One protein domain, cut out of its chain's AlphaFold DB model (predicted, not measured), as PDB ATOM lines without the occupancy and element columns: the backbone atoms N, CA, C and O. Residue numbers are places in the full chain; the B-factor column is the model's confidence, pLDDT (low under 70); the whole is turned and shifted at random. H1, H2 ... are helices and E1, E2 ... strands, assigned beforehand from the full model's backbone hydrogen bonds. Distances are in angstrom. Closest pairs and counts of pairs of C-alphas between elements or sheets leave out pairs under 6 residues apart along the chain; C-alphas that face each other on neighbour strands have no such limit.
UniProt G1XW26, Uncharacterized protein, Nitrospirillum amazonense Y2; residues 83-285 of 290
ATOM      1  N   LEU A  83       8.359  35.009 129.024       66.88
ATOM      2  CA  LEU A  83       7.456  33.879 128.801       66.88
ATOM      3  C   LEU A  83       6.370  34.165 127.758       66.88
ATOM      4  O   LEU A  83       5.940  33.239 127.065       66.88
ATOM      5  N   GLY A  84       5.961  35.429 127.625       75.06
ATOM      6  CA  GLY A  84       5.041  35.893 126.584       75.06
ATOM      7  C   GLY A  84       5.676  36.003 125.193       75.06
ATOM      8  O   GLY A  84       4.951  36.096 124.202       75.06
ATOM      9  N   ALA A  85       7.009  35.966 125.090       81.56
ATOM     10  CA  ALA A  85       7.700  35.978 123.805       81.56
ATOM     11  C   ALA A  85       7.396  34.709 122.993       81.56
ATOM     12  O   ALA A  85       7.229  33.615 123.540       81.56
ATOM     13  N   THR A  86       7.344  34.841 121.669       86.12
ATOM     14  CA  THR A  86       7.133  33.706 120.767       86.12
ATOM     15  C   THR A  86       8.403  32.870 120.628       86.12
ATOM     16  O   THR A  86       9.528  33.368 120.739       86.12
ATOM     17  N   VAL A  87       8.236  31.565 120.408       83.25
ATOM     18  CA  VAL A  87       9.363  30.650 120.192       83.25
ATOM     19  C   VAL A  87       9.983  30.933 118.823       83.25
ATOM     20  O   VAL A  87       9.294  30.904 117.804       83.25
ATOM     21  N   SER A  88      11.290  31.199 118.787       83.31
ATOM     22  CA  SER A  88      12.022  31.522 117.559       83.31
ATOM     23  C   SER A  88      12.883  30.352 117.051       83.31
ATOM     24  O   SER A  88      13.375  29.554 117.860       83.31
ATOM     25  N   PRO A  89      13.096  30.235 115.723       81.62
ATOM     26  CA  PRO A  89      14.060  29.298 115.148       81.62
ATOM     27  C   PRO A  89      15.531  29.712 115.396       81.62
ATOM     28  O   PRO A  89      15.831  30.907 115.367       81.62
ATOM     29  N   PRO A  90      16.479  28.756 115.503       82.00
ATOM     30  CA  PRO A  90      16.247  27.319 115.631       82.00
ATOM     31  C   PRO A  90      15.568  26.990 116.974       82.00
ATOM     32  O   PRO A  90      15.934  27.549 118.000       82.00
ATOM     33  N   PRO A  91      14.566  26.102 117.005       79.00
ATOM     34  CA  PRO A  91      13.787  25.886 118.222       79.00
ATOM     35  C   PRO A  91      14.576  25.190 119.337       79.00
ATOM     36  O   PRO A  91      14.380  25.492 120.512       79.00
ATOM     37  N   LEU A  92      15.464  24.260 118.973       88.12
ATOM     38  CA  LEU A  92      16.208  23.433 119.916       88.12
ATOM     39  C   LEU A  92      17.710  23.487 119.643       88.12
ATOM     40  O   LEU A  92      18.168  23.396 118.502       88.12
ATOM     41  N   GLY A  93      18.473  23.654 120.710       92.19
ATOM     42  CA  GLY A  93      19.913  23.456 120.768       92.19
ATOM     43  C   GLY A  93      20.249  22.645 122.012       92.19
ATOM     44  O   GLY A  93      19.369  22.320 122.809       92.19
ATOM     45  N   GLY A  94      21.514  22.313 122.204       93.06
ATOM     46  CA  GLY A  94      21.920  21.612 123.409       93.06
ATOM     47  C   GLY A  94      23.332  21.076 123.345       93.06
ATOM     48  O   GLY A  94      24.053  21.295 122.372       93.06
ATOM     49  N   PHE A  95      23.722  20.375 124.397       93.19
ATOM     50  CA  PHE A  95      24.913  19.539 124.384       93.19
ATOM     51  C   PHE A  95      24.703  18.316 125.269       93.19
ATOM     52  O   PHE A  95      23.915  18.325 126.220       93.19
ATOM     53  N   SER A  96      25.464  17.269 124.967       91.06
ATOM     54  CA  SER A  96      25.548  16.077 125.800       91.06
ATOM     55  C   SER A  96      26.949  15.958 126.386       91.06
ATOM     56  O   SER A  96      27.937  15.824 125.666       91.06
ATOM     57  N   ALA A  97      27.033  16.012 127.710       89.38
ATOM     58  CA  ALA A  97      28.248  15.875 128.499       89.38
ATOM     59  C   ALA A  97      28.569  14.408 128.833       89.38
ATOM     60  O   ALA A  97      29.083  14.101 129.910       89.38
ATOM     61  N   TYR A  98      28.249  13.488 127.925       86.38
ATOM     62  CA  TYR A  98      28.539  12.075 128.114       86.38
ATOM     63  C   TYR A  98      30.015  11.767 127.792       86.38
ATOM     64  O   TYR A  98      30.535  12.269 126.792       86.38
ATOM     65  N   PRO A  99      30.725  10.972 128.614       83.81
ATOM     66  CA  PRO A  99      32.128  10.651 128.372       83.81
ATOM     67  C   PRO A  99      32.312   9.696 127.184       83.81
ATOM     68  O   PRO A  99      31.632   8.680 127.071       83.81
ATOM     69  N   GLU A 100      33.292   9.997 126.330       82.62
ATOM     70  CA  GLU A 100      33.612   9.198 125.133       82.62
ATOM     71  C   GLU A 100      34.896   8.361 125.285       82.62
ATOM     72  O   GLU A 100      35.164   7.471 124.486       82.62
ATOM     73  N   THR A 101      35.699   8.624 126.323       82.06
ATOM     74  CA  THR A 101      36.991   7.954 126.572       82.06
ATOM     75  C   THR A 101      37.095   7.430 128.000       82.06
ATOM     76  O   THR A 101      36.529   8.028 128.917       82.06
ATOM     77  N   ASP A 102      37.876   6.376 128.231       75.50
ATOM     78  CA  ASP A 102      38.069   5.778 129.565       75.50
ATOM     79  C   ASP A 102      38.523   6.788 130.627       75.50
ATOM     80  O   ASP A 102      38.006   6.811 131.746       75.50
ATOM     81  N   ALA A 103      39.439   7.688 130.259       78.75
ATOM     82  CA  ALA A 103      39.890   8.758 131.145       78.75
ATOM     83  C   ALA A 103      38.745   9.714 131.528       78.75
ATOM     84  O   ALA A 103      38.669  10.165 132.671       78.75
ATOM     85  N   SER A 104      37.841  10.007 130.586       82.94
ATOM     86  CA  SER A 104      36.673  10.858 130.831       82.94
ATOM     87  C   SER A 104      35.567  10.149 131.619       82.94
ATOM     88  O   SER A 104      34.912  10.790 132.435       82.94
ATOM     89  N   TRP A 105      35.410   8.830 131.460       82.06
ATOM     90  CA  TRP A 105      34.473   8.022 132.246       82.06
ATOM     91  C   TRP A 105      34.786   8.101 133.738       82.06
ATOM     92  O   TRP A 105      33.920   8.468 134.529       82.06
ATOM     93  N   GLY A 106      36.048   7.869 134.111       75.00
ATOM     94  CA  GLY A 106      36.472   7.953 135.511       75.00
ATOM     95  C   GLY A 106      36.350   9.356 136.115       75.00
ATOM     96  O   GLY A 106      36.238   9.499 137.331       75.00
ATOM     97  N   ALA A 107      36.359  10.405 135.289       80.31
ATOM     98  CA  ALA A 107      36.169  11.775 135.750       80.31
ATOM     99  C   ALA A 107      34.695  12.165 135.929       80.31
ATOM    100  O   ALA A 107      34.390  12.980 136.799       80.31
ATOM    101  N   VAL A 108      33.798  11.592 135.122       79.44
ATOM    102  CA  VAL A 108      32.354  11.853 135.185       79.44
ATOM    103  C   VAL A 108      31.681  10.995 136.258       79.44
ATOM    104  O   VAL A 108      30.901  11.529 137.038       79.44
ATOM    105  N   PHE A 109      32.011   9.702 136.331       75.81
ATOM    106  CA  PHE A 109      31.352   8.733 137.219       75.81
ATOM    107  C   PHE A 109      32.188   8.336 138.446       75.81
ATOM    108  O   PHE A 109      31.683   7.684 139.354       75.81
ATOM    109  N   GLY A 110      33.458   8.745 138.515       71.06
ATOM    110  CA  GLY A 110      34.374   8.373 139.596       71.06
ATOM    111  C   GLY A 110      35.239   7.147 139.277       71.06
ATOM    112  O   GLY A 110      35.057   6.445 138.283       71.06
ATOM    113  N   LYS A 111      36.254   6.901 140.116       62.88
ATOM    114  CA  LYS A 111      37.202   5.792 139.923       62.88
ATOM    115  C   LYS A 111      36.527   4.448 140.213       62.88
ATOM    116  O   LYS A 111      35.994   4.272 141.301       62.88
ATOM    117  N   GLY A 112      36.644   3.495 139.289       58.25
ATOM    118  CA  GLY A 112      36.218   2.100 139.480       58.25
ATOM    119  C   GLY A 112      34.933   1.706 138.750       58.25
ATOM    120  O   GLY A 112      34.716   0.516 138.556       58.25
ATOM    121  N   ILE A 113      34.144   2.673 138.270       61.41
ATOM    122  CA  ILE A 113      32.978   2.416 137.415       61.41
ATOM    123  C   ILE A 113      33.456   2.433 135.964       61.41
ATOM    124  O   ILE A 113      33.655   3.492 135.365       61.41
ATOM    125  N   VAL A 114      33.717   1.248 135.417       62.75
ATOM    126  CA  VAL A 114      34.148   1.075 134.028       62.75
ATOM    127  C   VAL A 114      33.115   0.188 133.336       62.75
ATOM    128  O   VAL A 114      33.064  -1.002 133.641       62.75
ATOM    129  N   PRO A 115      32.294   0.732 132.419       68.88
ATOM    130  CA  PRO A 115      31.335  -0.083 131.685       68.88
ATOM    131  C   PRO A 115      32.056  -1.136 130.845       68.88
ATOM    132  O   PRO A 115      33.229  -0.967 130.482       68.88
ATOM    133  N   SER A 116      31.344  -2.195 130.468       75.88
ATOM    134  CA  SER A 116      31.865  -3.137 129.479       75.88
ATOM    135  C   SER A 116      32.160  -2.422 128.152       75.88
ATOM    136  O   SER A 116      31.552  -1.400 127.825       75.88
ATOM    137  N   MET A 117      33.078  -2.965 127.346       78.19
ATOM    138  CA  MET A 117      33.420  -2.377 126.039       78.19
ATOM    139  C   MET A 117      32.189  -2.194 125.143       78.19
ATOM    140  O   MET A 117      32.022  -1.142 124.534       78.19
ATOM    141  N   ARG A 118      31.274  -3.171 125.140       75.81
ATOM    142  CA  ARG A 118      30.021  -3.105 124.377       75.81
ATOM    143  C   ARG A 118      29.101  -1.979 124.857       75.81
ATOM    144  O   ARG A 118      28.488  -1.298 124.041       75.81
ATOM    145  N   GLU A 119      28.985  -1.780 126.168       69.50
ATOM    146  CA  GLU A 119      28.193  -0.679 126.731       69.50
ATOM    147  C   GLU A 119      28.808   0.677 126.388       69.50
ATOM    148  O   GLU A 119      28.077   1.588 126.010       69.50
ATOM    149  N   LYS A 120      30.142   0.792 126.440       74.19
ATOM    150  CA  LYS A 120      30.857   2.003 126.020       74.19
ATOM    151  C   LYS A 120      30.611   2.321 124.550       74.19
ATOM    152  O   LYS A 120      30.244   3.445 124.240       74.19
ATOM    153  N   GLU A 121      30.785   1.355 123.652       80.25
ATOM    154  CA  GLU A 121      30.596   1.557 122.209       80.25
ATOM    155  C   GLU A 121      29.165   1.991 121.874       80.25
ATOM    156  O   GLU A 121      28.965   2.964 121.143       80.25
ATOM    157  N   ASN A 122      28.170   1.325 122.469       78.06
ATOM    158  CA  ASN A 122      26.770   1.709 122.316       78.06
ATOM    159  C   ASN A 122      26.524   3.128 122.835       78.06
ATOM    160  O   ASN A 122      25.901   3.936 122.151       78.06
ATOM    161  N   ALA A 123      27.046   3.447 124.019       77.62
ATOM    162  CA  ALA A 123      26.878   4.754 124.630       77.62
ATOM    163  C   ALA A 123      27.543   5.873 123.813       77.62
ATOM    164  O   ALA A 123      26.939   6.923 123.609       77.62
ATOM    165  N   VAL A 124      28.747   5.644 123.285       83.00
ATOM    166  CA  VAL A 124      29.452   6.591 122.408       83.00
ATOM    167  C   VAL A 124      28.679   6.810 121.111       83.00
ATOM    168  O   VAL A 124      28.511   7.952 120.683       83.00
ATOM    169  N   SER A 125      28.171   5.738 120.500       83.69
ATOM    170  CA  SER A 125      27.387   5.833 119.265       83.69
ATOM    171  C   SER A 125      26.087   6.616 119.476       83.69
ATOM    172  O   SER A 125      25.825   7.585 118.757       83.69
ATOM    173  N   SER A 126      25.323   6.282 120.521       82.38
ATOM    174  CA  SER A 126      24.108   7.018 120.892       82.38
ATOM    175  C   SER A 126      24.407   8.469 121.269       82.38
ATOM    176  O   SER A 126      23.677   9.370 120.866       82.38
ATOM    177  N   ASN A 127      25.512   8.736 121.974       85.25
ATOM    178  CA  ASN A 127      25.915  10.102 122.301       85.25
ATOM    179  C   ASN A 127      26.231  10.922 121.046       85.25
ATOM    180  O   ASN A 127      25.839  12.080 120.949       85.25
ATOM    181  N   LYS A 128      26.907  10.330 120.057       85.38
ATOM    182  CA  LYS A 128      27.212  11.003 118.790       85.38
ATOM    183  C   LYS A 128      25.938  11.368 118.025       85.38
ATOM    184  O   LYS A 128      25.835  12.492 117.531       85.38
ATOM    185  N   ALA A 129      24.977  10.446 117.951       84.25
ATOM    186  CA  ALA A 129      23.670  10.709 117.346       84.25
ATOM    187  C   ALA A 129      22.949  11.856 118.071       84.25
ATOM    188  O   ALA A 129      22.507  12.816 117.441       84.25
ATOM    189  N   LEU A 130      22.946  11.815 119.405       85.62
ATOM    190  CA  LEU A 130      22.332  12.830 120.251       85.62
ATOM    191  C   LEU A 130      22.975  14.215 120.093       85.62
ATOM    192  O   LEU A 130      22.269  15.213 119.990       85.62
ATOM    193  N   ARG A 131      24.308  14.302 120.023       87.19
ATOM    194  CA  ARG A 131      25.013  15.573 119.783       87.19
ATOM    195  C   ARG A 131      24.642  16.168 118.426       87.19
ATOM    196  O   ARG A 131      24.287  17.341 118.353       87.19
ATOM    197  N   SER A 132      24.623  15.341 117.379       85.06
ATOM    198  CA  SER A 132      24.165  15.775 116.055       85.06
ATOM    199  C   SER A 132      22.720  16.278 116.089       85.06
ATOM    200  O   SER A 132      22.405  17.276 115.447       85.06
ATOM    201  N   PHE A 133      21.849  15.608 116.843       84.75
ATOM    202  CA  PHE A 133      20.447  15.983 116.996       84.75
ATOM    203  C   PHE A 133      20.262  17.323 117.725       84.75
ATOM    204  O   PHE A 133      19.418  18.134 117.344       84.75
ATOM    205  N   LEU A 134      21.076  17.586 118.748       84.94
ATOM    206  CA  LEU A 134      21.059  18.830 119.523       84.94
ATOM    207  C   LEU A 134      21.686  20.026 118.784       84.94
ATOM    208  O   LEU A 134      21.831  21.096 119.378       84.94
ATOM    209  N   ASN A 135      22.058  19.862 117.508       78.38
ATOM    210  CA  ASN A 135      22.859  20.818 116.742       78.38
ATOM    211  C   ASN A 135      24.165  21.203 117.462       78.38
ATOM    212  O   ASN A 135      24.684  22.307 117.286       78.38
ATOM    213  N   ASP A 136      24.702  20.293 118.278       77.00
ATOM    214  CA  ASP A 136      26.042  20.413 118.836       77.00
ATOM    215  C   ASP A 136      27.027  20.070 117.712       77.00
ATOM    216  O   ASP A 136      27.371  18.907 117.489       77.00
ATOM    217  N   ASN A 137      27.446  21.092 116.958       65.00
ATOM    218  CA  ASN A 137      28.341  20.991 115.796       65.00
ATOM    219  C   ASN A 137      29.796  20.645 116.182       65.00
ATOM    220  O   ASN A 137      30.749  21.140 115.579       65.00
ATOM    221  N   GLY A 138      29.985  19.822 117.214       64.00
ATOM    222  CA  GLY A 138      31.287  19.574 117.818       64.00
ATOM    223  C   GLY A 138      31.782  20.764 118.634       64.00
ATOM    224  O   GLY A 138      32.994  20.914 118.808       64.00
ATOM    225  N   GLU A 139      30.873  21.611 119.130       71.19
ATOM    226  CA  GLU A 139      31.268  22.676 120.039       71.19
ATOM    227  C   GLU A 139      31.877  22.051 121.300       71.19
ATOM    228  O   GLU A 139      31.528  20.952 121.750       71.19
ATOM    229  N   LYS A 140      32.871  22.738 121.860       84.94
ATOM    230  CA  LYS A 140      33.505  22.290 123.094       84.94
ATOM    231  C   LYS A 140      32.453  22.326 124.206       84.94
ATOM    232  O   LYS A 140      31.968  23.404 124.542       84.94
ATOM    233  N   ILE A 141      32.171  21.168 124.811       91.19
ATOM    234  CA  ILE A 141      31.297  21.068 125.989       91.19
ATOM    235  C   ILE A 141      31.796  22.065 127.048       91.19
ATOM    236  O   ILE A 141      32.979  21.998 127.418       91.19
ATOM    237  N   PRO A 142      30.944  22.975 127.548       94.00
ATOM    238  CA  PRO A 142      31.346  23.939 128.562       94.00
ATOM    239  C   PRO A 142      31.877  23.263 129.826       94.00
ATOM    240  O   PRO A 142      31.246  22.353 130.354       94.00
ATOM    241  N   GLN A 143      33.034  23.707 130.325       94.00
ATOM    242  CA  GLN A 143      33.671  23.106 131.509       94.00
ATOM    243  C   GLN A 143      33.424  23.874 132.812       94.00
ATOM    244  O   GLN A 143      33.758  23.395 133.896       94.00
ATOM    245  N   ASN A 144      32.909  25.097 132.711       95.31
ATOM    246  CA  ASN A 144      32.646  26.000 133.825       95.31
ATOM    247  C   ASN A 144      31.562  27.015 133.432       95.31
ATOM    248  O   ASN A 144      31.235  27.169 132.254       95.31
ATOM    249  N   ILE A 145      31.048  27.757 134.414       95.44
ATOM    250  CA  ILE A 145      29.909  28.656 134.201       95.44
ATOM    251  C   ILE A 145      30.186  29.781 133.188       95.44
ATOM    252  O   ILE A 145      29.288  30.202 132.461       95.44
ATOM    253  N   LYS A 146      31.439  30.250 133.082       96.12
ATOM    254  CA  LYS A 146      31.834  31.277 132.106       96.12
ATOM    255  C   LYS A 146      31.777  30.725 130.682       96.12
ATOM    256  O   LYS A 146      31.263  31.397 129.790       96.12
ATOM    257  N   GLU A 147      32.291  29.515 130.474       95.81
ATOM    258  CA  GLU A 147      32.180  28.816 129.191       95.81
ATOM    259  C   GLU A 147      30.715  28.531 128.846       95.81
ATOM    260  O   GLU A 147      30.314  28.740 127.705       95.81
ATOM    261  N   PHE A 148      29.897  28.151 129.831       95.62
ATOM    262  CA  PHE A 148      28.477  27.873 129.619       95.62
ATOM    263  C   PHE A 148      27.702  29.128 129.208       95.62
ATOM    264  O   PHE A 148      26.959  29.106 128.232       95.62
ATOM    265  N   ARG A 149      27.955  30.267 129.862       96.19
ATOM    266  CA  ARG A 149      27.408  31.563 129.440       96.19
ATOM    267  C   ARG A 149      27.790  31.903 127.998       96.19
ATOM    268  O   ARG A 149      26.961  32.412 127.249       96.19
ATOM    269  N   ASN A 150      29.044  31.669 127.607       95.12
ATOM    270  CA  ASN A 150      29.490  31.938 126.239       95.12
ATOM    271  C   ASN A 150      28.779  31.032 125.230       95.12
ATOM    272  O   ASN A 150      28.333  31.527 124.202       95.12
ATOM    273  N   TYR A 151      28.618  29.753 125.570       94.56
ATOM    274  CA  TYR A 151      27.833  28.802 124.791       94.56
ATOM    275  C   TYR A 151      26.379  29.268 124.615       94.56
ATOM    276  O   TYR A 151      25.872  29.316 123.501       94.56
ATOM    277  N   LEU A 152      25.710  29.709 125.685       93.25
ATOM    278  CA  LEU A 152      24.335  30.217 125.591       93.25
ATOM    279  C   LEU A 152      24.216  31.468 124.706       93.25
ATOM    280  O   LEU A 152      23.185  31.673 124.070       93.25
ATOM    281  N   LYS A 153      25.260  32.307 124.658       93.44
ATOM    282  CA  LYS A 153      25.310  33.496 123.793       93.44
ATOM    283  C   LYS A 153      25.539  33.154 122.322       93.44
ATOM    284  O   LYS A 153      24.992  33.842 121.464       93.44
ATOM    285  N   SER A 154      26.365  32.150 122.023       91.88
ATOM    286  CA  SER A 154      26.601  31.703 120.643       91.88
ATOM    287  C   SER A 154      25.441  30.866 120.110       91.88
ATOM    288  O   SER A 154      25.125  30.934 118.921       91.88
ATOM    289  N   ASN A 155      24.777  30.113 120.987       91.06
ATOM    290  CA  ASN A 155      23.656  29.272 120.624       91.06
ATOM    291  C   ASN A 155      22.398  30.118 120.368       91.06
ATOM    292  O   ASN A 155      21.873  30.800 121.252       91.06
ATOM    293  N   LYS A 156      21.887  30.068 119.136       90.75
ATOM    294  CA  LYS A 156      20.698  30.832 118.730       90.75
ATOM    295  C   LYS A 156      19.391  30.215 119.217       90.75
ATOM    296  O   LYS A 156      18.374  30.902 119.187       90.75
ATOM    297  N   SER A 157      19.409  28.976 119.698       89.81
ATOM    298  CA  SER A 157      18.190  28.265 120.046       89.81
ATOM    299  C   SER A 157      17.502  28.834 121.274       89.81
ATOM    300  O   SER A 157      18.164  29.268 122.217       89.81
ATOM    301  N   SER A 158      16.172  28.861 121.258       84.56
ATOM    302  CA  SER A 158      15.356  29.344 122.379       84.56
ATOM    303  C   SER A 158      15.251  28.308 123.501       84.56
ATOM    304  O   SER A 158      15.247  28.682 124.676       84.56
ATOM    305  N   VAL A 159      15.249  27.019 123.146       86.06
ATOM    306  CA  VAL A 159      15.337  25.894 124.082       86.06
ATOM    307  C   VAL A 159      16.720  25.255 124.016       86.06
ATOM    308  O   VAL A 159      17.238  24.993 122.928       86.06
ATOM    309  N   ILE A 160      17.307  24.984 125.180       90.12
ATOM    310  CA  ILE A 160      18.627  24.370 125.338       90.12
ATOM    311  C   ILE A 160      18.483  23.084 126.153       90.12
ATOM    312  O   ILE A 160      18.219  23.128 127.352       90.12
ATOM    313  N   THR A 161      18.688  21.929 125.529       90.25
ATOM    314  CA  THR A 161      18.686  20.635 126.225       90.25
ATOM    315  C   THR A 161      20.100  20.257 126.650       90.25
ATOM    316  O   THR A 161      21.025  20.214 125.839       90.25
ATOM    317  N   ILE A 162      20.277  19.969 127.933       91.31
ATOM    318  CA  ILE A 162      21.566  19.665 128.550       91.31
ATOM    319  C   ILE A 162      21.487  18.264 129.127       91.31
ATOM    320  O   ILE A 162      20.652  17.991 129.989       91.31
ATOM    321  N   ILE A 163      22.363  17.383 128.658       88.62
ATOM    322  CA  ILE A 163      22.337  15.963 129.016       88.62
ATOM    323  C   ILE A 163      23.648  15.606 129.713       88.62
ATOM    324  O   ILE A 163      24.712  15.928 129.193       88.62
ATOM    325  N   GLY A 164      23.618  14.963 130.884       87.06
ATOM    326  CA  GLY A 164      24.865  14.544 131.543       87.06
ATOM    327  C   GLY A 164      24.734  14.018 132.972       87.06
ATOM    328  O   GLY A 164      23.646  13.900 133.522       87.06
ATOM    329  N   HIS A 165      25.860  13.689 133.608       83.56
ATOM    330  CA  HIS A 165      25.848  13.152 134.970       83.56
ATOM    331  C   HIS A 165      25.690  14.256 136.019       83.56
ATOM    332  O   HIS A 165      26.437  15.230 135.983       83.56
ATOM    333  N   ASN A 166      24.758  14.109 136.963       82.12
ATOM    334  CA  ASN A 166      24.564  15.036 138.074       82.12
ATOM    335  C   ASN A 166      24.918  14.375 139.421       82.12
ATOM    336  O   ASN A 166      24.330  13.393 139.872       82.12
ATOM    337  N   GLU A 167      25.886  14.970 140.109       78.00
ATOM    338  CA  GLU A 167      26.266  14.590 141.466       78.00
ATOM    339  C   GLU A 167      26.022  15.773 142.401       78.00
ATOM    340  O   GLU A 167      26.759  16.756 142.376       78.00
ATOM    341  N   GLY A 168      24.998  15.680 143.253       72.56
ATOM    342  CA  GLY A 168      24.731  16.698 144.272       72.56
ATOM    343  C   GLY A 168      24.442  18.086 143.694       72.56
ATOM    344  O   GLY A 168      25.002  19.063 144.181       72.56
ATOM    345  N   PHE A 169      23.587  18.159 142.668       76.00
ATOM    346  CA  PHE A 169      23.249  19.374 141.910       76.00
ATOM    347  C   PHE A 169      24.395  19.936 141.063       76.00
ATOM    348  O   PHE A 169      24.317  21.068 140.588       76.00
ATOM    349  N   MET A 170      25.442  19.141 140.837       84.62
ATOM    350  CA  MET A 170      26.562  19.501 139.978       84.62
ATOM    351  C   MET A 170      26.552  18.643 138.718       84.62
ATOM    352  O   MET A 170      26.771  17.434 138.798       84.62
ATOM    353  N   LEU A 171      26.386  19.264 137.553       88.81
ATOM    354  CA  LEU A 171      26.632  18.612 136.272       88.81
ATOM    355  C   LEU A 171      28.131  18.338 136.135       88.81
ATOM    356  O   LEU A 171      28.941  19.264 136.218       88.81
ATOM    357  N   LYS A 172      28.509  17.081 135.924       89.50
ATOM    358  CA  LYS A 172      29.872  16.675 135.585       89.50
ATOM    359  C   LYS A 172      30.033  16.704 134.079       89.50
ATOM    360  O   LYS A 172      29.240  16.105 133.356       89.50
ATOM    361  N   THR A 173      31.081  17.371 133.618       91.00
ATOM    362  CA  THR A 173      31.407  17.458 132.198       91.00
ATOM    363  C   THR A 173      32.799  16.890 131.940       91.00
ATOM    364  O   THR A 173      33.748  17.205 132.664       91.00
ATOM    365  N   PRO A 174      32.982  16.058 130.908       86.44
ATOM    366  CA  PRO A 174      34.307  15.592 130.536       86.44
ATOM    367  C   PRO A 174      35.127  16.763 129.963       86.44
ATOM    368  O   PRO A 174      34.567  17.576 129.232       86.44
ATOM    369  N   PRO A 175      36.444  16.856 130.233       85.81
ATOM    370  CA  PRO A 175      37.252  15.844 130.903       85.81
ATOM    371  C   PRO A 175      37.230  15.894 132.434       85.81
ATOM    372  O   PRO A 175      37.495  14.859 133.021       85.81
ATOM    373  N   LYS A 176      36.985  17.041 133.087       85.31
ATOM    374  CA  LYS A 176      36.963  17.182 134.570       85.31
ATOM    375  C   LYS A 176      36.110  18.369 135.055       85.31
ATOM    376  O   LYS A 176      36.270  18.819 136.188       85.31
ATOM    377  N   GLY A 177      35.282  18.938 134.185       90.56
ATOM    378  CA  GLY A 177      34.460  20.091 134.516       90.56
ATOM    379  C   GLY A 177      33.326  19.730 135.471       90.56
ATOM    380  O   GLY A 177      32.878  18.583 135.567       90.56
ATOM    381  N   SER A 178      32.887  20.732 136.221       91.75
ATOM    382  CA  SER A 178      31.759  20.607 137.130       91.75
ATOM    383  C   SER A 178      31.068  21.954 137.258       91.75
ATOM    384  O   SER A 178      31.722  22.968 137.503       91.75
ATOM    385  N   MET A 179      29.752  21.971 137.070       92.31
ATOM    386  CA  MET A 179      28.950  23.192 137.101       92.31
ATOM    387  C   MET A 179      27.711  22.982 137.956       92.31
ATOM    388  O   MET A 179      27.056  21.950 137.851       92.31
ATOM    389  N   SER A 180      27.391  23.962 138.796       86.50
ATOM    390  CA  SER A 180      26.144  23.981 139.559       86.50
ATOM    391  C   SER A 180      24.965  24.112 138.599       86.50
ATOM    392  O   SER A 180      24.922  25.049 137.804       86.50
ATOM    393  N   LEU A 181      24.000  23.196 138.685       80.75
ATOM    394  CA  LEU A 181      22.773  23.256 137.886       80.75
ATOM    395  C   LEU A 181      21.974  24.529 138.191       80.75
ATOM    396  O   LEU A 181      21.369  25.098 137.291       80.75
ATOM    397  N   VAL A 182      22.036  25.014 139.435       78.62
ATOM    398  CA  VAL A 182      21.416  26.282 139.850       78.62
ATOM    399  C   VAL A 182      22.071  27.468 139.147       78.62
ATOM    400  O   VAL A 182      21.375  28.339 138.635       78.62
ATOM    401  N   ASP A 183      23.403  27.496 139.077       82.81
ATOM    402  CA  ASP A 183      24.107  28.582 138.389       82.81
ATOM    403  C   ASP A 183      23.827  28.529 136.884       82.81
ATOM    404  O   ASP A 183      23.634  29.563 136.251       82.81
ATOM    405  N   MET A 184      23.774  27.323 136.304       88.31
ATOM    406  CA  MET A 184      23.434  27.134 134.894       88.31
ATOM    407  C   MET A 184      22.027  27.653 134.586       88.31
ATOM    408  O   MET A 184      21.864  28.436 133.656       88.31
ATOM    409  N   ASP A 185      21.029  27.292 135.388       81.81
ATOM    410  CA  ASP A 185      19.662  27.802 135.250       81.81
ATOM    411  C   ASP A 185      19.608  29.335 135.304       81.81
ATOM    412  O   ASP A 185      19.037  29.974 134.421       81.81
ATOM    413  N   GLN A 186      20.315  29.953 136.255       80.88
ATOM    414  CA  GLN A 186      20.417  31.413 136.322       80.88
ATOM    415  C   GLN A 186      21.014  32.028 135.051       80.88
ATOM    416  O   GLN A 186      20.595  33.107 134.634       80.88
ATOM    417  N   GLU A 187      22.006  31.388 134.432       89.75
ATOM    418  CA  GLU A 187      22.576  31.867 133.170       89.75
ATOM    419  C   GLU A 187      21.620  31.692 131.987       89.75
ATOM    420  O   GLU A 187      21.548  32.583 131.138       89.75
ATOM    421  N   CYS A 188      20.851  30.602 131.955       86.94
ATOM    422  CA  CYS A 188      19.787  30.405 130.970       86.94
ATOM    423  C   CYS A 188      18.752  31.525 131.062       86.94
ATOM    424  O   CYS A 188      18.446  32.181 130.068       86.94
ATOM    425  N   LEU A 189      18.307  31.815 132.280       80.12
ATOM    426  CA  LEU A 189      17.320  32.843 132.575       80.12
ATOM    427  C   LEU A 189      17.804  34.251 132.213       80.12
ATOM    428  O   LEU A 189      17.077  34.997 131.561       80.12
ATOM    429  N   LYS A 190      19.054  34.606 132.547       84.44
ATOM    430  CA  LYS A 190      19.659  35.901 132.169       84.44
ATOM    431  C   LYS A 190      19.747  36.113 130.658       84.44
ATOM    432  O   LYS A 190      19.813  37.255 130.209       84.44
ATOM    433  N   LEU A 191      19.831  35.030 129.889       87.94
ATOM    434  CA  LEU A 191      19.941  35.054 128.430       87.94
ATOM    435  C   LEU A 191      18.628  34.678 127.737       87.94
ATOM    436  O   LEU A 191      18.635  34.432 126.530       87.94
ATOM    437  N   ASP A 192      17.523  34.650 128.489       85.38
ATOM    438  CA  ASP A 192      16.178  34.371 127.988       85.38
ATOM    439  C   ASP A 192      16.088  33.033 127.210       85.38
ATOM    440  O   ASP A 192      15.435  32.893 126.166       85.38
ATOM    441  N   LYS A 193      16.804  32.028 127.732       86.00
ATOM    442  CA  LYS A 193      16.849  30.649 127.241       86.00
ATOM    443  C   LYS A 193      16.046  29.741 128.163       86.00
ATOM    444  O   LYS A 193      16.200  29.804 129.381       86.00
ATOM    445  N   PHE A 194      15.264  28.835 127.584       83.38
ATOM    446  CA  PHE A 194      14.625  27.765 128.343       83.38
ATOM    447  C   PHE A 194      15.534  26.534 128.370       83.38
ATOM    448  O   PHE A 194      15.733  25.883 127.347       83.38
ATOM    449  N   CYS A 195      16.116  26.229 129.528       86.50
ATOM    450  CA  CYS A 195      17.026  25.097 129.677       86.50
ATOM    451  C   CYS A 195      16.314  23.863 130.238       86.50
ATOM    452  O   CYS A 195      15.642  23.934 131.264       86.50
ATOM    453  N   VAL A 196      16.507  22.717 129.585       84.50
ATOM    454  CA  VAL A 196      15.990  21.415 130.022       84.50
ATOM    455  C   VAL A 196      17.165  20.528 130.410       84.50
ATOM    456  O   VAL A 196      18.017  20.229 129.576       84.50
ATOM    457  N   PHE A 197      17.214  20.088 131.668       84.69
ATOM    458  CA  PHE A 197      18.317  19.285 132.193       84.69
ATOM    459  C   PHE A 197      17.906  17.812 132.308       84.69
ATOM    460  O   PHE A 197      17.154  17.417 133.200       84.69
ATOM    461  N   LEU A 198      18.439  16.974 131.420       84.38
ATOM    462  CA  LEU A 198      18.244  15.523 131.431       84.38
ATOM    463  C   LEU A 198      19.481  14.882 132.081       84.38
ATOM    464  O   LEU A 198      20.502  14.689 131.420       84.38
ATOM    465  N   SER A 199      19.444  14.617 133.393       74.38
ATOM    466  CA  SER A 199      20.665  14.322 134.160       74.38
ATOM    467  C   SER A 199      20.650  13.030 134.983       74.38
ATOM    468  O   SER A 199      19.613  12.485 135.301       74.38
ATOM    469  N   CYS A 200      21.816  12.500 135.335       68.19
ATOM    470  CA  CYS A 200      21.980  11.298 136.173       68.19
ATOM    471  C   CYS A 200      21.952  11.673 137.661       68.19
ATOM    472  O   CYS A 200      22.486  12.718 137.972       68.19
ATOM    473  N   ARG A 201      21.479  10.854 138.603       55.19
ATOM    474  CA  ARG A 201      21.736  11.029 140.043       55.19
ATOM    475  C   ARG A 201      23.002  10.278 140.475       55.19
ATOM    476  O   ARG A 201      23.221   9.141 140.073       55.19
ATOM    477  N   ALA A 202      23.764  10.880 141.387       42.88
ATOM    478  CA  ALA A 202      24.714  10.185 142.253       42.88
ATOM    479  C   ALA A 202      24.050   9.735 143.568       42.88
ATOM    480  O   ALA A 202      23.332  10.508 144.218       42.88
ATOM    481  N   ASP A 203      24.312   8.497 143.977       42.81
ATOM    482  CA  ASP A 203      23.839   7.901 145.226       42.81
ATOM    483  C   ASP A 203      24.339   8.675 146.454       42.81
ATOM    484  O   ASP A 203      25.399   8.408 147.019       42.81
ATOM    485  N   ARG A 204      23.558   9.655 146.913       38.91
ATOM    486  CA  ARG A 204      23.651  10.164 148.284       38.91
ATOM    487  C   ARG A 204      22.275  10.261 148.915       38.91
ATOM    488  O   ARG A 204      21.334  10.823 148.349       38.91
ATOM    489  N   VAL A 205      22.185   9.689 150.110       33.31
ATOM    490  CA  VAL A 205      21.030   9.709 151.009       33.31
ATOM    491  C   VAL A 205      20.582  11.161 151.230       33.31
ATOM    492  O   VAL A 205      21.399  12.011 151.575       33.31
ATOM    493  N   GLY A 206      19.294  11.457 151.022       33.03
ATOM    494  CA  GLY A 206      18.700  12.775 151.318       33.03
ATOM    495  C   GLY A 206      18.311  13.646 150.117       33.03
ATOM    496  O   GLY A 206      17.726  14.712 150.323       33.03
ATOM    497  N   VAL A 207      18.565  13.199 148.884       35.75
ATOM    498  CA  VAL A 207      18.046  13.838 147.661       35.75
ATOM    499  C   VAL A 207      16.790  13.086 147.196       35.75
ATOM    500  O   VAL A 207      16.758  11.854 147.218       35.75
ATOM    501  N   VAL A 208      15.726  13.807 146.848       32.56
ATOM    502  CA  VAL A 208      14.475  13.239 146.315       32.56
ATOM    503  C   VAL A 208      14.584  13.227 144.776       32.56
ATOM    504  O   VAL A 208      15.306  14.039 144.207       32.56
ATOM    505  N   GLY A 209      13.984  12.261 144.085       35.28
ATOM    506  CA  GLY A 209      14.055  12.119 142.621       35.28
ATOM    507  C   GLY A 209      13.503  10.761 142.165       35.28
ATOM    508  O   GLY A 209      13.402   9.874 143.016       35.28
ATOM    509  N   PRO A 210      13.111  10.584 140.884       34.22
ATOM    510  CA  PRO A 210      12.555   9.321 140.387       34.22
ATOM    511  C   PRO A 210      13.520   8.139 140.580       34.22
ATOM    512  O   PRO A 210      14.734   8.300 140.478       34.22
ATOM    513  N   GLU A 211      12.964   6.956 140.871       40.69
ATOM    514  CA  GLU A 211      13.708   5.728 141.214       40.69
ATOM    515  C   GLU A 211      14.366   5.023 140.009       40.69
ATOM    516  O   GLU A 211      15.189   4.131 140.208       40.69
ATOM    517  N   ARG A 212      14.040   5.394 138.758       44.53
ATOM    518  CA  ARG A 212      14.550   4.713 137.551       44.53
ATOM    519  C   ARG A 212      15.616   5.510 136.789       44.53
ATOM    520  O   ARG A 212      15.761   6.715 136.930       44.53
ATOM    521  N   GLN A 213      16.351   4.774 135.958       57.69
ATOM    522  CA  GLN A 213      17.471   5.191 135.125       57.69
ATOM    523  C   GLN A 213      17.015   5.611 133.713       57.69
ATOM    524  O   GLN A 213      16.582   4.740 132.966       57.69
ATOM    525  N   LEU A 214      17.142   6.887 133.315       60.50
ATOM    526  CA  LEU A 214      17.287   7.259 131.895       60.50
ATOM    527  C   LEU A 214      18.591   6.722 131.304       60.50
ATOM    528  O   LEU A 214      19.694   7.101 131.690       60.50
ATOM    529  N   THR A 215      18.461   5.891 130.286       70.88
ATOM    530  CA  THR A 215      19.559   5.596 129.368       70.88
ATOM    531  C   THR A 215      19.778   6.771 128.407       70.88
ATOM    532  O   THR A 215      18.919   7.642 128.266       70.88
ATOM    533  N   ILE A 216      20.902   6.788 127.677       75.81
ATOM    534  CA  ILE A 216      21.101   7.773 126.595       75.81
ATOM    535  C   ILE A 216      19.956   7.700 125.577       75.81
ATOM    536  O   ILE A 216      19.507   8.729 125.091       75.81
ATOM    537  N   LYS A 217      19.450   6.494 125.297       78.44
ATOM    538  CA  LYS A 217      18.336   6.279 124.371       78.44
ATOM    539  C   LYS A 217      17.028   6.889 124.880       78.44
ATOM    540  O   LYS A 217      16.265   7.442 124.097       78.44
ATOM    541  N   ASP A 218      16.777   6.816 126.184       79.38
ATOM    542  CA  ASP A 218      15.620   7.484 126.781       79.38
ATOM    543  C   ASP A 218      15.786   9.009 126.677       79.38
ATOM    544  O   ASP A 218      14.856   9.708 126.282       79.38
ATOM    545  N   ALA A 219      16.989   9.528 126.953       82.19
ATOM    546  CA  ALA A 219      17.276  10.958 126.832       82.19
ATOM    547  C   ALA A 219      17.130  11.454 125.382       82.19
ATOM    548  O   ALA A 219      16.615  12.547 125.160       82.19
ATOM    549  N   GLU A 220      17.525  10.637 124.405       83.62
ATOM    550  CA  GLU A 220      17.298  10.866 122.977       83.62
ATOM    551  C   GLU A 220      15.802  10.921 122.647       83.62
ATOM    552  O   GLU A 220      15.360  11.890 122.038       83.62
ATOM    553  N   GLY A 221      15.005   9.955 123.120       86.38
ATOM    554  CA  GLY A 221      13.553   9.953 122.913       86.38
ATOM    555  C   GLY A 221      12.859  11.180 123.514       86.38
ATOM    556  O   GLY A 221      11.996  11.790 122.878       86.38
ATOM    557  N   ILE A 222      13.276  11.610 124.710       85.25
ATOM    558  CA  ILE A 222      12.773  12.848 125.321       85.25
ATOM    559  C   ILE A 222      13.198  14.068 124.505       85.25
ATOM    560  O   ILE A 222      12.368  14.931 124.218       85.25
ATOM    561  N   ALA A 223      14.466  14.147 124.097       86.06
ATOM    562  CA  ALA A 223      14.965  15.243 123.275       86.06
ATOM    563  C   ALA A 223      14.226  15.322 121.924       86.06
ATOM    564  O   ALA A 223      13.906  16.423 121.472       86.06
ATOM    565  N   GLU A 224      13.877  14.180 121.321       90.25
ATOM    566  CA  GLU A 224      13.056  14.086 120.109       90.25
ATOM    567  C   GLU A 224      11.657  14.671 120.315       90.25
ATOM    568  O   GLU A 224      11.223  15.540 119.549       90.25
ATOM    569  N   LYS A 225      10.972  14.259 121.389       91.31
ATOM    570  CA  LYS A 225       9.656  14.802 121.751       91.31
ATOM    571  C   LYS A 225       9.716  16.310 122.000       91.31
ATOM    572  O   LYS A 225       8.861  17.038 121.494       91.31
ATOM    573  N   ILE A 226      10.740  16.785 122.718       87.81
ATOM    574  CA  ILE A 226      10.968  18.216 122.965       87.81
ATOM    575  C   ILE A 226      11.164  18.953 121.645       87.81
ATOM    576  O   ILE A 226      10.484  19.944 121.405       87.81
ATOM    577  N   LYS A 227      12.035  18.465 120.755       91.25
ATOM    578  CA  LYS A 227      12.269  19.111 119.459       91.25
ATOM    579  C   LYS A 227      10.986  19.220 118.653       91.25
ATOM    580  O   LYS A 227      10.685  20.294 118.148       91.25
ATOM    581  N   LYS A 228      10.219  18.130 118.560       93.00
ATOM    582  CA  LYS A 228       8.945  18.116 117.837       93.00
ATOM    583  C   LYS A 228       7.963  19.132 118.423       93.00
ATOM    584  O   LYS A 228       7.322  19.857 117.667       93.00
ATOM    585  N   ALA A 229       7.863  19.212 119.750       90.25
ATOM    586  CA  ALA A 229       7.043  20.216 120.420       90.25
ATOM    587  C   ALA A 229       7.520  21.642 120.106       90.25
ATOM    588  O   ALA A 229       6.700  22.497 119.776       90.25
ATOM    589  N   SER A 230       8.830  21.886 120.137       89.44
ATOM    590  CA  SER A 230       9.407  23.191 119.822       89.44
ATOM    591  C   SER A 230       9.216  23.578 118.349       89.44
ATOM    592  O   SER A 230       8.884  24.726 118.067       89.44
ATOM    593  N   ASP A 231       9.349  22.637 117.409       91.25
ATOM    594  CA  ASP A 231       9.075  22.851 115.979       91.25
ATOM    595  C   ASP A 231       7.599  23.231 115.752       91.25
ATOM    596  O   ASP A 231       7.298  24.177 115.023       91.25
ATOM    597  N   ILE A 232       6.667  22.531 116.416       91.81
ATOM    598  CA  ILE A 232       5.230  22.847 116.376       91.81
ATOM    599  C   ILE A 232       4.967  24.228 116.982       91.81
ATOM    600  O   ILE A 232       4.196  25.003 116.415       91.81
ATOM    601  N   ALA A 233       5.608  24.552 118.106       90.06
ATOM    602  CA  ALA A 233       5.461  25.844 118.765       90.06
ATOM    603  C   ALA A 233       5.912  26.997 117.858       90.06
ATOM    604  O   ALA A 233       5.179  27.973 117.715       90.06
ATOM    605  N   VAL A 234       7.053  26.851 117.178       90.19
ATOM    606  CA  VAL A 234       7.518  27.803 116.155       90.19
ATOM    607  C   VAL A 234       6.498  27.924 115.019       90.19
ATOM    608  O   VAL A 234       6.079  29.031 114.687       90.19
ATOM    609  N   ALA A 235       6.061  26.800 114.441       92.50
ATOM    610  CA  ALA A 235       5.140  26.794 113.301       92.50
ATOM    611  C   ALA A 235       3.773  27.423 113.624       92.50
ATOM    612  O   ALA A 235       3.131  28.003 112.752       92.50
ATOM    613  N   GLN A 236       3.332  27.315 114.878       94.25
ATOM    614  CA  GLN A 236       2.064  27.858 115.364       94.25
ATOM    615  C   GLN A 236       2.211  29.212 116.073       94.25
ATOM    616  O   GLN A 236       1.238  29.685 116.662       94.25
ATOM    617  N   ASN A 237       3.402  29.824 116.043       90.75
ATOM    618  CA  ASN A 237       3.713  31.081 116.729       90.75
ATOM    619  C   ASN A 237       3.298  31.076 118.215       90.75
ATOM    620  O   ASN A 237       2.737  32.042 118.736       90.75
ATOM    621  N   LYS A 238       3.523  29.943 118.882       89.62
ATOM    622  CA  LYS A 238       3.232  29.747 120.301       89.62
ATOM    623  C   LYS A 238       4.227  30.514 121.159       89.62
ATOM    624  O   LYS A 238       5.359  30.786 120.749       89.62
ATOM    625  N   THR A 239       3.794  30.842 122.368       86.38
ATOM    626  CA  THR A 239       4.646  31.498 123.359       86.38
ATOM    627  C   THR A 239       5.624  30.501 123.982       86.38
ATOM    628  O   THR A 239       5.427  29.282 123.921       86.38
ATOM    629  N   LYS A 240       6.681  31.006 124.621       80.69
ATOM    630  CA  LYS A 240       7.580  30.165 125.422       80.69
ATOM    631  C   LYS A 240       6.836  29.476 126.567       80.69
ATOM    632  O   LYS A 240       7.130  28.318 126.847       80.69
ATOM    633  N   ALA A 241       5.850  30.139 127.178       78.06
ATOM    634  CA  ALA A 241       4.999  29.540 128.208       78.06
ATOM    635  C   ALA A 241       4.225  28.313 127.695       78.06
ATOM    636  O   ALA A 241       4.227  27.269 128.350       78.06
ATOM    637  N   ASP A 242       3.620  28.414 126.506       79.69
ATOM    638  CA  ASP A 242       2.904  27.297 125.875       79.69
ATOM    639  C   ASP A 242       3.837  26.104 125.646       79.69
ATOM    640  O   ASP A 242       3.515  24.966 125.994       79.69
ATOM    641  N   LEU A 243       5.020  26.366 125.080       83.38
ATOM    642  CA  LEU A 243       6.019  25.330 124.836       83.38
ATOM    643  C   LEU A 243       6.495  24.692 126.144       83.38
ATOM    644  O   LEU A 243       6.612  23.469 126.227       83.38
ATOM    645  N   MET A 244       6.723  25.499 127.180       77.94
ATOM    646  CA  MET A 244       7.136  25.001 128.485       77.94
ATOM    647  C   MET A 244       6.098  24.039 129.073       77.94
ATOM    648  O   MET A 244       6.463  22.958 129.529       77.94
ATOM    649  N   ALA A 245       4.808  24.386 129.010       75.25
ATOM    650  CA  ALA A 245       3.728  23.524 129.490       75.25
ATOM    651  C   ALA A 245       3.685  22.174 128.747       75.25
ATOM    652  O   ALA A 245       3.475  21.123 129.362       75.25
ATOM    653  N   VAL A 246       3.945  22.178 127.434       79.25
ATOM    654  CA  VAL A 246       4.046  20.947 126.635       79.25
ATOM    655  C   VAL A 246       5.273  20.125 127.033       79.25
ATOM    656  O   VAL A 246       5.150  18.917 127.225       79.25
ATOM    657  N   ILE A 247       6.441  20.751 127.209       78.06
ATOM    658  CA  ILE A 247       7.675  20.058 127.616       78.06
ATOM    659  C   ILE A 247       7.519  19.434 129.006       78.06
ATOM    660  O   ILE A 247       7.872  18.274 129.200       78.06
ATOM    661  N   VAL A 248       6.928  20.160 129.957       74.69
ATOM    662  CA  VAL A 248       6.544  19.612 131.264       74.69
ATOM    663  C   VAL A 248       5.665  18.377 131.092       74.69
ATOM    664  O   VAL A 248       5.919  17.362 131.734       74.69
ATOM    665  N   SER A 249       4.649  18.451 130.231       74.06
ATOM    666  CA  SER A 249       3.712  17.343 130.018       74.06
ATOM    667  C   SER A 249       4.402  16.122 129.409       74.06
ATOM    668  O   SER A 249       4.163  15.012 129.871       74.06
ATOM    669  N   ILE A 250       5.311  16.317 128.445       79.94
ATOM    670  CA  ILE A 250       6.164  15.253 127.888       79.94
ATOM    671  C   ILE A 250       6.946  14.572 129.009       79.94
ATOM    672  O   ILE A 250       6.961  13.350 129.108       79.94
ATOM    673  N   ILE A 251       7.574  15.359 129.878       72.62
ATOM    674  CA  ILE A 251       8.400  14.829 130.962       72.62
ATOM    675  C   ILE A 251       7.542  14.077 131.983       72.62
ATOM    676  O   ILE A 251       7.903  12.985 132.405       72.62
ATOM    677  N   GLN A 252       6.375  14.613 132.335       71.56
ATOM    678  CA  GLN A 252       5.433  13.954 133.239       71.56
ATOM    679  C   GLN A 252       4.830  12.678 132.648       71.56
ATOM    680  O   GLN A 252       4.594  11.730 133.392       71.56
ATOM    681  N   GLU A 253       4.559  12.640 131.342       79.31
ATOM    682  CA  GLU A 253       4.090  11.445 130.635       79.31
ATOM    683  C   GLU A 253       5.167  10.361 130.667       79.31
ATOM    684  O   GLU A 253       4.881   9.238 131.072       79.31
ATOM    685  N   GLU A 254       6.411  10.717 130.348       78.44
ATOM    686  CA  GLU A 254       7.558   9.811 130.441       78.44
ATOM    687  C   GLU A 254       7.754   9.302 131.869       78.44
ATOM    688  O   GLU A 254       7.953   8.109 132.090       78.44
ATOM    689  N   GLU A 255       7.600  10.166 132.871       65.31
ATOM    690  CA  GLU A 255       7.589   9.746 134.270       65.31
ATOM    691  C   GLU A 255       6.380   8.862 134.611       65.31
ATOM    692  O   GLU A 255       6.510   7.943 135.413       65.31
ATOM    693  N   SER A 256       5.197   9.115 134.050       65.12
ATOM    694  CA  SER A 256       3.945   8.422 134.383       65.12
ATOM    695  C   SER A 256       3.822   7.049 133.723       65.12
ATOM    696  O   SER A 256       3.394   6.081 134.357       65.12
ATOM    697  N   ASP A 257       4.223   6.924 132.465       64.19
ATOM    698  CA  ASP A 257       4.350   5.625 131.811       64.19
ATOM    699  C   ASP A 257       5.457   4.792 132.463       64.19
ATOM    700  O   ASP A 257       5.359   3.563 132.525       64.19
ATOM    701  N   GLN A 258       6.434   5.453 133.091       56.19
ATOM    702  CA  GLN A 258       7.338   4.808 134.035       56.19
ATOM    703  C   GLN A 258       6.673   4.507 135.395       56.19
ATOM    704  O   GLN A 258       6.935   3.439 135.959       56.19
ATOM    705  N   LYS A 259       5.746   5.345 135.895       43.19
ATOM    706  CA  LYS A 259       4.979   5.102 137.137       43.19
ATOM    707  C   LYS A 259       4.058   3.891 137.076       43.19
ATOM    708  O   LYS A 259       3.878   3.211 138.083       43.19
ATOM    709  N   LYS A 260       3.505   3.576 135.898       39.84
ATOM    710  CA  LYS A 260       2.755   2.324 135.670       39.84
ATOM    711  C   LYS A 260       3.606   1.073 135.930       39.84
ATOM    712  O   LYS A 260       3.051  -0.021 135.996       39.84
ATOM    713  N   LYS A 261       4.928   1.220 136.106       36.31
ATOM    714  CA  LYS A 261       5.818   0.163 136.586       36.31
ATOM    715  C   LYS A 261       6.223   0.296 138.067       36.31
ATOM    716  O   LYS A 261       6.257  -0.760 138.674       36.31
ATOM    717  N   TYR A 262       6.444   1.483 138.668       30.05
ATOM    718  CA  TYR A 262       6.716   1.690 140.126       30.05
ATOM    719  C   TYR A 262       6.476   3.150 140.610       30.05
ATOM    720  O   TYR A 262       6.304   4.049 139.801       30.05
ATOM    721  N   GLN A 263       6.463   3.440 141.923       26.30
ATOM    722  CA  GLN A 263       6.055   4.748 142.490       26.30
ATOM    723  C   GLN A 263       7.077   5.890 142.276       26.30
ATOM    724  O   GLN A 263       8.240   5.766 142.633       26.30
ATOM    725  N   VAL A 264       6.636   7.064 141.798       27.91
ATOM    726  CA  VAL A 264       7.478   8.281 141.698       27.91
ATOM    727  C   VAL A 264       6.830   9.456 142.446       27.91
ATOM    728  O   VAL A 264       5.641   9.737 142.266       27.91
ATOM    729  N   LYS A 265       7.623  10.166 143.267       33.62
ATOM    730  CA  LYS A 265       7.257  11.407 143.981       33.62
ATOM    731  C   LYS A 265       7.914  12.627 143.324       33.62
ATOM    732  O   LYS A 265       9.121  12.633 143.106       33.62
ATOM    733  N   PHE A 266       7.114  13.660 143.064       34.31
ATOM    734  CA  PHE A 266       7.571  14.946 142.529       34.31
ATOM    735  C   PHE A 266       8.339  15.761 143.576       34.31
ATOM    736  O   PHE A 266       8.018  15.723 144.763       34.31
ATOM    737  N   LEU A 267       9.321  16.531 143.106       38.31
ATOM    738  CA  LEU A 267      10.147  17.438 143.912       38.31
ATOM    739  C   LEU A 267       9.884  18.919 143.642       38.31
ATOM    740  O   LEU A 267      10.607  19.781 144.133       38.31
ATOM    741  N   LEU A 268       8.869  19.214 142.843       36.66
ATOM    742  CA  LEU A 268       8.346  20.555 142.699       36.66
ATOM    743  C   LEU A 268       6.891  20.502 143.131       36.66
ATOM    744  O   LEU A 268       6.147  19.625 142.677       36.66
ATOM    745  N   PRO A 269       6.460  21.414 144.005       33.31
ATOM    746  CA  PRO A 269       5.048  21.603 144.209       33.31
ATOM    747  C   PRO A 269       4.377  21.905 142.855       33.31
ATOM    748  O   PRO A 269       4.914  22.710 142.089       33.31
ATOM    749  N   PRO A 270       3.204  21.320 142.554       37.16
ATOM    750  CA  PRO A 270       2.507  21.491 141.274       37.16
ATOM    751  C   PRO A 270       2.308  22.950 140.831       37.16
ATOM    752  O   PRO A 270       2.155  23.222 139.645       37.16
ATOM    753  N   PHE A 271       2.339  23.907 141.764       36.09
ATOM    754  CA  PHE A 271       2.182  25.329 141.465       36.09
ATOM    755  C   PHE A 271       3.423  25.988 140.830       36.09
ATOM    756  O   PHE A 271       3.249  26.960 140.105       36.09
ATOM    757  N   LEU A 272       4.648  25.473 141.029       36.06
ATOM    758  CA  LEU A 272       5.850  26.016 140.356       36.06
ATOM    759  C   LEU A 272       5.886  25.657 138.866       36.06
ATOM    760  O   LEU A 272       6.394  26.403 138.035       36.06
ATOM    761  N   ILE A 273       5.261  24.535 138.520       40.94
ATOM    762  CA  ILE A 273       5.075  24.092 137.141       40.94
ATOM    763  C   ILE A 273       4.096  25.021 136.401       40.94
ATOM    764  O   ILE A 273       4.292  25.322 135.226       40.94
ATOM    765  N   ALA A 274       3.077  25.527 137.102       32.31
ATOM    766  CA  ALA A 274       2.095  26.458 136.549       32.31
ATOM    767  C   ALA A 274       2.646  27.882 136.328       32.31
ATOM    768  O   ALA A 274       2.077  28.632 135.541       32.31
ATOM    769  N   SER A 275       3.749  28.262 136.988       35.00
ATOM    770  CA  SER A 275       4.292  29.628 136.944       35.00
ATOM    771  C   SER A 275       5.298  29.908 135.822       35.00
ATOM    772  O   SER A 275       5.906  30.975 135.826       35.00
ATOM    773  N   GLY A 276       5.531  28.994 134.872       33.19
ATOM    774  CA  GLY A 276       6.470  29.290 133.775       33.19
ATOM    775  C   GLY A 276       7.959  29.263 134.169       33.19
ATOM    776  O   GLY A 276       8.828  29.501 133.340       33.19
ATOM    777  N   LEU A 277       8.263  28.989 135.439       33.06
ATOM    778  CA  LEU A 277       9.605  28.977 136.017       33.06
ATOM    779  C   LEU A 277       9.835  27.594 136.610       33.06
ATOM    780  O   LEU A 277       9.437  27.305 137.737       33.06
ATOM    781  N   GLY A 278      10.421  26.709 135.812       34.09
ATOM    782  CA  GLY A 278      10.647  25.333 136.212       34.09
ATOM    783  C   GLY A 278      11.944  24.816 135.631       34.09
ATOM    784  O   GLY A 278      12.043  24.587 134.430       34.09
ATOM    785  N   MET A 279      12.917  24.565 136.501       37.50
ATOM    786  CA  MET A 279      13.996  23.653 136.167       37.50
ATOM    787  C   MET A 279      13.433  22.237 136.246       37.50
ATOM    788  O   MET A 279      13.097  21.745 137.325       37.50
ATOM    789  N   ILE A 280      13.265  21.604 135.088       42.12
ATOM    790  CA  ILE A 280      12.775  20.233 135.027       42.12
ATOM    791  C   ILE A 280      13.984  19.310 135.102       42.12
ATOM    792  O   ILE A 280      14.841  19.322 134.219       42.12
ATOM    793  N   TYR A 281      14.048  18.540 136.185       42.28
ATOM    794  CA  TYR A 281      15.086  17.549 136.430       42.28
ATOM    795  C   TYR A 281      14.514  16.155 136.229       42.28
ATOM    796  O   TYR A 281      13.596  15.762 136.945       42.28
ATOM    797  N   ILE A 282      15.113  15.384 135.329       37.75
ATOM    798  CA  ILE A 282      14.852  13.945 135.228       37.75
ATOM    799  C   ILE A 282      16.154  13.225 135.554       37.75
ATOM    800  O   ILE A 282      17.189  13.623 135.024       37.75
ATOM    801  N   ASN A 283      16.102  12.251 136.473       43.88
ATOM    802  CA  ASN A 283      17.268  11.575 137.055       43.88
ATOM    803  C   ASN A 283      17.544  10.208 136.398       43.88
ATOM    804  O   ASN A 283      16.615   9.542 135.953       43.88
ATOM    805  N   TYR A 284      18.806   9.752 136.404       38.06
ATOM    806  CA  TYR A 284      19.175   8.376 136.033       38.06
ATOM    807  C   TYR A 284      20.305   7.739 136.841       38.06
ATOM    808  O   TYR A 284      20.992   8.429 137.574       38.06
ATOM    809  N   HIS A 285      20.530   6.431 136.716       31.62
ATOM    810  CA  HIS A 285      21.644   5.717 137.357       31.62
ATOM    811  C   HIS A 285      22.312   4.817 136.300       31.62
ATOM    812  O   HIS A 285      21.701   4.504 135.285       31.62
TER     813      HIS A 285
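AT A GLANCE: This is residues 83 to 285 of the 290 residues of an uncharacterized protein of Nitrospirillum amazonense Y2 (UniProt G1XW26). A strongly twisted sheet of five strands forms the core: E2 runs between E1 and E5, and the small hairpin of E3 and E4 branches off beside the last residues of E2. H1, H2 and H5 cover one face, H3 and H4 pack together on the sheet near E4 and E5, and H6 folds back from H5, with H7 beyond it. The printed part has 203 residues with seven named helices and five named strands, in the order E1 H1 H2 H3 E2 E3 E4 H4 E5 H5 H6 H7, class mixed, helices and strands. The sheet is mixed, parallel and antiparallel. The whole is compact, with a radius of gyration of the C-alphas of 16.2 A and spans of 48 by 39 by 28 A.

HOW THE PARTS SIT: E1, residues 92 to 96, is the parallel neighbour of E2, residues 159 to 167, with N 93 and O 159 2.9 A apart. H1, residues 102 to 109, H2, residues 117 to 133, and H3, residues 145 to 154, come between these strands, a strand-helix-strand unit, two parallel neighbours with helices between. H1 is on the sheet; its closest C-alphas to E3, residues 170 to 173, are Val 108 and Lys 172, 5.4 A apart. E2, E3 and E4, residues 177 to 180, form a meander, each the antiparallel neighbour of the one before; N 172 and O 165 are 2.8 A apart, N 171 and O 179 2.8 A. H3 touches H4, residues 181 to 190, at Arg 149 and Glu 187, C-alphas 6.1 A apart, at a steep tilt of 37 degrees, only just past shallow. E5, residues 194 to 201, is parallel to E2 on its other side from E1 and E3, with N 196 and O 160 2.8 A apart. H5, residues 216 to 235, is over E2 at a height over the sheet of 8.9 A, on the same face as H1 and H2. H2 touches H5 with residues 123 to 130 alone, closest at the C-alphas of Leu 130 and Glu 220, 6.1 A. H5 and H6, residues 240 to 259, form a helical hairpin, closest at the C-alphas of Ile 226 and Ile 247, 6.0 A; H6 only grazes the sheet. H7, residues 270 to 274, only just touches H6, with 3 pairs of C-alphas within 8 A, the closest Val 248 and Ile 273, 7.5 A. Every O i to N i+4 pair is within hydrogen-bond range in H1 to H6; in H7 0 of 1 is, beside 1 of 2 O i to N i+3 pairs.

IN THESE COORDINATES: E1 begins at C-alpha 92, (16.208, 23.433, 119.916). H2 is 24.2 A long, H5 28.2 A, H6 27.8 A, and E2 23.4 A, bending by 64 degrees at residue 164. H7 ends at C-alpha 274, (2.095, 26.458, 136.549).

THE WHOLE: The C-alphas of Gly 112 and Asn 237 are the two farthest apart, 49.1 A. The printed part has no cut. The links H2 to H3 and E5 to H5 are long. Residues 281 to 282 pair in parallel with residues 197 to 198 of E5. The mean pLDDT of the printed part is 73.8; residues 200 to 214 and 255 to 285 are among those under 70.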